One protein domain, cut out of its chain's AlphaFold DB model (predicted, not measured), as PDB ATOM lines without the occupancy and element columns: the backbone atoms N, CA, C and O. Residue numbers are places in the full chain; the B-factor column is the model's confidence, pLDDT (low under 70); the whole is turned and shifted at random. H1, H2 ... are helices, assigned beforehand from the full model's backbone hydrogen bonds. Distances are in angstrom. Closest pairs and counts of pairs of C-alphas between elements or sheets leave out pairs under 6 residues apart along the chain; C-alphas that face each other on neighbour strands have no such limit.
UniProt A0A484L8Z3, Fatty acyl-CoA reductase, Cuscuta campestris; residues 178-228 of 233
ATOM      1  N   GLU A 178      16.235   4.428  29.436       88.81
ATOM      2  CA  GLU A 178      15.758   3.961  30.738       88.81
ATOM      3  C   GLU A 178      16.935   3.606  31.651       88.81
ATOM      4  O   GLU A 178      17.931   3.016  31.227       88.81
ATOM      5  N   THR A 179      16.817   3.987  32.920       87.38
ATOM      6  CA  THR A 179      17.821   3.751  33.959       87.38
ATOM      7  C   THR A 179      17.212   2.918  35.077       87.38
ATOM      8  O   THR A 179      16.010   2.984  35.335       87.38
ATOM      9  N   LEU A 180      18.037   2.152  35.795       82.25
ATOM     10  CA  LEU A 180      17.529   1.269  36.853       82.25
ATOM     11  C   LEU A 180      16.961   2.026  38.058       82.25
ATOM     12  O   LEU A 180      16.135   1.481  38.784       82.25
ATOM     13  N   ASN A 181      17.384   3.272  38.284       79.88
ATOM     14  CA  ASN A 181      16.793   4.109  39.327       79.88
ATOM     15  C   ASN A 181      15.462   4.765  38.920       79.88
ATOM     16  O   ASN A 181      14.798   5.344  39.777       79.88
ATOM     17  N   GLY A 182      15.066   4.687  37.644       76.81
ATOM     18  CA  GLY A 182      13.785   5.183  37.134       76.81
ATOM     19  C   GLY A 182      13.586   6.704  37.180       76.81
ATOM     20  O   GLY A 182      12.503   7.176  36.842       76.81
ATOM     21  N   THR A 183      14.586   7.482  37.606       69.69
ATOM     22  CA  THR A 183      14.471   8.938  37.812       69.69
ATOM     23  C   THR A 183      15.191   9.765  36.754       69.69
ATOM     24  O   THR A 183      14.860  10.935  36.563       69.69
ATOM     25  N   SER A 184      16.149   9.167  36.049       75.38
ATOM     26  CA  SER A 184      17.012   9.842  35.081       75.38
ATOM     27  C   SER A 184      16.825   9.243  33.689       75.38
ATOM     28  O   SER A 184      16.539   8.062  33.545       75.38
ATOM     29  N   LYS A 185      17.029  10.046  32.641       87.81
ATOM     30  CA  LYS A 185      17.172   9.529  31.277       87.81
ATOM     31  C   LYS A 185      18.658   9.459  30.937       87.81
ATOM     32  O   LYS A 185      19.333  10.486  30.992       87.81
ATOM     33  N   LEU A 186      19.161   8.275  30.600       90.19
ATOM     34  CA  LEU A 186      20.536   8.102  30.134       90.19
ATOM     35  C   LEU A 186      20.645   8.531  28.667       90.19
ATOM     36  O   LEU A 186      19.942   8.005  27.803       90.19
ATOM     37  N   ASP A 187      21.550   9.463  28.390       92.69
ATOM     38  CA  ASP A 187      21.898   9.900  27.041       92.69
ATOM     39  C   ASP A 187      23.403   9.711  26.831       92.69
ATOM     40  O   ASP A 187      24.227  10.328  27.506       92.69
ATOM     41  N   ILE A 188      23.763   8.825  25.902       92.81
ATOM     42  CA  ILE A 188      25.157   8.443  25.657       92.81
ATOM     43  C   ILE A 188      25.990   9.628  25.156       92.81
ATOM     44  O   ILE A 188      27.170   9.717  25.488       92.81
ATOM     45  N   ASP A 189      25.407  10.549  24.390       94.62
ATOM     46  CA  ASP A 189      26.151  11.697  23.873       94.62
ATOM     47  C   ASP A 189      26.368  12.763  24.951       94.62
ATOM     48  O   ASP A 189      27.384  13.459  24.931       94.62
ATOM     49  N   VAL A 190      25.472  12.849  25.940       95.12
ATOM     50  CA  VAL A 190      25.716  13.633  27.160       95.12
ATOM     51  C   VAL A 190      26.848  13.014  27.978       95.12
ATOM     52  O   VAL A 190      27.768  13.730  28.367       95.12
ATOM     53  N   GLU A 191      26.845  11.696  28.190       95.69
ATOM     54  CA  GLU A 191      27.910  11.047  28.967       95.69
ATOM     55  C   GLU A 191      29.290  11.170  28.308       95.69
ATOM     56  O   GLU A 191      30.285  11.395  28.999       95.69
ATOM     57  N   LYS A 192      29.362  11.100  26.971       96.19
ATOM     58  CA  LYS A 192      30.604  11.377  26.231       96.19
ATOM     59  C   LYS A 192      31.136  12.780  26.517       96.19
ATOM     60  O   LYS A 192      32.334  12.931  26.743       96.19
ATOM     61  N   LYS A 193      30.262  13.794  26.528       97.38
ATOM     62  CA  LYS A 193      30.651  15.180  26.832       97.38
ATOM     63  C   LYS A 193      31.166  15.313  28.260       97.38
ATOM     64  O   LYS A 193      32.229  15.883  28.448       97.38
ATOM     65  N   VAL A 194      30.487  14.705  29.236       97.31
ATOM     66  CA  VAL A 194      30.934  14.694  30.643       97.31
ATOM     67  C   VAL A 194      32.336  14.092  30.780       97.31
ATOM     68  O   VAL A 194      33.179  14.622  31.502       97.31
ATOM     69  N   ILE A 195      32.607  12.991  30.075       97.75
ATOM     70  CA  ILE A 195      33.939  12.377  30.044       97.75
ATOM     71  C   ILE A 195      34.967  13.317  29.414       97.75
ATOM     72  O   ILE A 195      36.047  13.497  29.976       97.75
ATOM     73  N   GLN A 196      34.642  13.898  28.259       97.69
ATOM     74  CA  GLN A 196      35.537  14.791  27.534       97.69
ATOM     75  C   GLN A 196      35.896  16.024  28.371       97.69
ATOM     76  O   GLN A 196      37.077  16.300  28.565       97.69
ATOM     77  N   GLU A 197      34.897  16.702  28.934       98.19
ATOM     78  CA  GLU A 197      35.079  17.870  29.797       98.19
ATOM     79  C   GLU A 197      35.961  17.535  31.006       98.19
ATOM     80  O   GLU A 197      36.866  18.300  31.345       98.19
ATOM     81  N   LYS A 198      35.772  16.358  31.627       98.06
ATOM     82  CA  LYS A 198      36.618  15.944  32.755       98.06
ATOM     83  C   LYS A 198      38.067  15.693  32.341       98.06
ATOM     84  O   LYS A 198      38.983  16.049  33.082       98.06
ATOM     85  N   LEU A 199      38.290  15.072  31.184       97.81
ATOM     86  CA  LEU A 199      39.638  14.841  30.663       97.81
ATOM     87  C   LEU A 199      40.341  16.162  30.321       97.81
ATOM     88  O   LEU A 199      41.508  16.321  30.671       97.81
ATOM     89  N   GLU A 200      39.639  17.109  29.698       97.81
ATOM     90  CA  GLU A 200      40.155  18.450  29.392       97.81
ATOM     91  C   GLU A 200      40.506  19.223  30.676       97.81
ATOM     92  O   GLU A 200      41.596  19.790  30.779       97.81
ATOM     93  N   GLU A 201      39.647  19.161  31.701       98.00
ATOM     94  CA  GLU A 201      39.907  19.750  33.021       98.00
ATOM     95  C   GLU A 201      41.210  19.199  33.632       98.00
ATOM     96  O   GLU A 201      42.099  19.960  34.029       98.00
ATOM     97  N   LEU A 202      41.366  17.872  33.659       97.44
ATOM     98  CA  LEU A 202      42.556  17.208  34.203       97.44
ATOM     99  C   LEU A 202      43.827  17.554  33.415       97.44
ATOM    100  O   LEU A 202      44.894  17.730  34.006       97.44
ATOM    101  N   GLN A 203      43.718  17.694  32.091       95.94
ATOM    102  CA  GLN A 203      44.820  18.146  31.244       95.94
ATOM    103  C   GLN A 203      45.229  19.584  31.577       95.94
ATOM    104  O   GLN A 203      46.416  19.842  31.769       95.94
ATOM    105  N   THR A 204      44.274  20.510  31.729       97.12
ATOM    106  CA  THR A 204      44.583  21.895  32.138       97.12
ATOM    107  C   THR A 204      45.209  21.995  33.528       97.12
ATOM    108  O   THR A 204      45.993  22.907  33.787       97.12
ATOM    109  N   GLN A 205      44.929  21.035  34.411       96.44
ATOM    110  CA  GLN A 205      45.554  20.930  35.733       96.44
ATOM    111  C   GLN A 205      46.954  20.290  35.696       96.44
ATOM    112  O   GLN A 205      47.599  20.192  36.739       96.44
ATOM    113  N   ASN A 206      47.445  19.870  34.522       95.75
ATOM    114  CA  ASN A 206      48.671  19.079  34.363       95.75
ATOM    115  C   ASN A 206      48.685  17.830  35.265       95.75
ATOM    116  O   ASN A 206      49.723  17.462  35.823       95.75
ATOM    117  N   ALA A 207      47.523  17.189  35.430       95.62
ATOM    118  CA  ALA A 207      47.395  15.976  36.224       95.62
ATOM    119  C   ALA A 207      48.279  14.862  35.642       95.62
ATOM    120  O   ALA A 207      48.306  14.629  34.431       95.62
ATOM    121  N   ASN A 208      48.998  14.146  36.507       96.38
ATOM    122  CA  ASN A 208      49.774  12.988  36.071       96.38
ATOM    123  C   ASN A 208      48.851  11.783  35.785       96.38
ATOM    124  O   ASN A 208      47.671  11.770  36.132       96.38
ATOM    125  N   GLU A 209      49.399  10.727  35.183       95.00
ATOM    126  CA  GLU A 209      48.630   9.539  34.787       95.00
ATOM    127  C   GLU A 209      47.893   8.862  35.957       95.00
ATOM    128  O   GLU A 209      46.775   8.364  35.792       95.00
ATOM    129  N   LYS A 210      48.491   8.859  37.156       96.25
ATOM    130  CA  LYS A 210      47.882   8.269  38.354       96.25
ATOM    131  C   LYS A 210      46.664   9.075  38.798       96.25
ATOM    132  O   LYS A 210      45.634   8.478  39.118       96.25
ATOM    133  N   ASP A 211      46.773  10.397  38.776       96.81
ATOM    134  CA  ASP A 211      45.691  11.303  39.154       96.81
ATOM    135  C   ASP A 211      44.546  11.234  38.138       96.81
ATOM    136  O   ASP A 211      43.390  11.086  38.533       96.81
ATOM    137  N   VAL A 212      44.862  11.194  36.835       96.94
ATOM    138  CA  VAL A 212      43.865  10.968  35.772       96.94
ATOM    139  C   VAL A 212      43.146   9.640  35.980       96.94
ATOM    140  O   VAL A 212      41.918   9.579  35.926       96.94
ATOM    141  N   LYS A 213      43.889   8.564  36.263       96.00
ATOM    142  CA  LYS A 213      43.297   7.244  36.499       96.00
ATOM    143  C   LYS A 213      42.342   7.252  37.693       96.00
ATOM    144  O   LYS A 213      41.259   6.682  37.587       96.00
ATOM    145  N   SER A 214      42.730   7.879  38.806       97.12
ATOM    146  CA  SER A 214      41.867   7.979  39.989       97.12
ATOM    147  C   SER A 214      40.623   8.811  39.695       97.12
ATOM    148  O   SER A 214      39.514   8.328  39.896       97.12
ATOM    149  N   ALA A 215      40.792  10.011  39.136       97.50
ATOM    150  CA  ALA A 215      39.690  10.922  38.850       97.50
ATOM    151  C   ALA A 215      38.668  10.321  37.873       97.50
ATOM    152  O   ALA A 215      37.465  10.431  38.095       97.50
ATOM    153  N   MET A 216      39.127   9.635  36.820       97.81
ATOM    154  CA  MET A 216      38.232   8.991  35.854       97.81
ATOM    155  C   MET A 216      37.532   7.757  36.419       97.81
ATOM    156  O   MET A 216      36.413   7.454  36.007       97.81
ATOM    157  N   ARG A 217      38.155   7.040  37.359       96.50
ATOM    158  CA  ARG A 217      37.476   5.969  38.098       96.50
ATOM    159  C   ARG A 217      36.390   6.546  39.004       96.50
ATOM    160  O   ARG A 217      35.263   6.062  38.992       96.50
ATOM    161  N   ASP A 218      36.723   7.583  39.767       96.38
ATOM    162  CA  ASP A 218      35.805   8.193  40.729       96.38
ATOM    163  C   ASP A 218      34.612   8.852  40.008       96.38
ATOM    164  O   ASP A 218      33.470   8.699  40.448       96.38
ATOM    165  N   LEU A 219      34.840   9.463  38.836       96.56
ATOM    166  CA  LEU A 219      33.770   9.914  37.941       96.56
ATOM    167  C   LEU A 219      32.854   8.751  37.539       96.56
ATOM    168  O   LEU A 219      31.638   8.873  37.650       96.56
ATOM    169  N   GLY A 220      33.412   7.615  37.109       94.38
ATOM    170  CA  GLY A 220      32.623   6.438  36.729       94.38
ATOM    171  C   GLY A 220      31.722   5.937  37.857       94.38
ATOM    172  O   GLY A 220      30.546   5.663  37.623       94.38
ATOM    173  N   ILE A 221      32.237   5.902  39.089       92.38
ATOM    174  CA  ILE A 221      31.460   5.547  40.287       92.38
ATOM    175  C   ILE A 221      30.329   6.558  40.510       92.38
ATOM    176  O   ILE A 221      29.184   6.161  40.716       92.38
ATOM    177  N   GLN A 222      30.618   7.858  40.407       93.06
ATOM    178  CA  GLN A 222      29.613   8.910  40.559       93.06
ATOM    179  C   GLN A 222      28.494   8.793  39.513       93.06
ATOM    180  O   GLN A 222      27.315   8.892  39.859       93.06
ATOM    181  N   ARG A 223      28.843   8.574  38.236       91.94
ATOM    182  CA  ARG A 223      27.859   8.389  37.155       91.94
ATOM    183  C   ARG A 223      27.046   7.117  37.362       91.94
ATOM    184  O   ARG A 223      25.831   7.139  37.193       91.94
ATOM    185  N   PHE A 224      27.688   6.036  37.793       87.69
ATOM    186  CA  PHE A 224      26.998   4.797  38.118       87.69
ATOM    187  C   PHE A 224      25.965   5.006  39.234       87.69
ATOM    188  O   PHE A 224      24.796   4.710  39.019       87.69
ATOM    189  N   SER A 225      26.324   5.623  40.363       86.50
ATOM    190  CA  SER A 225      25.358   5.941  41.430       86.50
ATOM    191  C   SER A 225      24.238   6.893  40.983       86.50
ATOM    192  O   SER A 225      23.143   6.859  41.539       86.50
ATOM    193  N   PHE A 226      24.487   7.742  39.980       86.75
ATOM    194  CA  PHE A 226      23.484   8.663  39.439       86.75
ATOM    195  C   PHE A 226      22.418   7.978  38.567       86.75
ATOM    196  O   PHE A 226      21.297   8.481  38.484       86.75
ATOM    197  N   PHE A 227      22.735   6.851  37.922       84.75
ATOM    198  CA  PHE A 227      21.811   6.124  37.033       84.75
ATOM    199  C   PHE A 227      21.333   4.783  37.600       84.75
ATOM    200  O   PHE A 227      20.265   4.285  37.239       84.75
ATOM    201  N   PHE A 228      22.106   4.190  38.499       76.75
ATOM    202  CA  PHE A 228      21.874   2.863  39.038       76.75
ATOM    203  C   PHE A 228      21.701   2.990  40.552       76.75
ATOM    204  O   PHE A 228      22.532   3.593  41.229       76.75
TER     205      PHE A 228
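This is residues 178 to 228 of the 233 residues of the protein "Fatty acyl-CoA reductase" of Cuscuta campestris (UniProt A0A484L8Z3). A helical hairpin: H2, the longest helix, runs back beside H1 from a tight link at one end, and the two spread apart toward the other end, where residues 178 to 187, with no named element, lie. The printed part has 51 residues with two named helices, H1 then H2, and no named strand; the class is all helix. It is loose, with a radius of gyration of the C-alphas of 12.5 A, and a rod spanning 37 by 18 by 10 A.

Find C-alpha 209 at (48.630, 9.539, 34.787); from there H2, residues 209 to 227, runs 27.1 A to C-alpha 227 at (21.811, 6.124, 37.033). H1, residues 188 to 204, starts at C-alpha 188 at (25.157, 8.443, 25.657) and covers 24.5 A.

H2 touches H1 with residues 212 to 216 alone, and H1 touches H2 with residues 195 to 202 alone. Look at the closest C-alphas, those of Leu 202 and Val 212, 6.6 A apart. The helices run opposite ways at a shallow tilt of 29 degrees, a helical hairpin. In H1 and H2 every O i to N i+4 pair is within hydrogen-bond range.

The C-alphas farthest apart, those of Gly 182 and Asn 206, are 37.7 A apart. The printed part has no cut, and its one link between named elements, H1 to H2, is tight. Mean pLDDT of the printed part is 92.5; look for low confidence at residue 183, under 70.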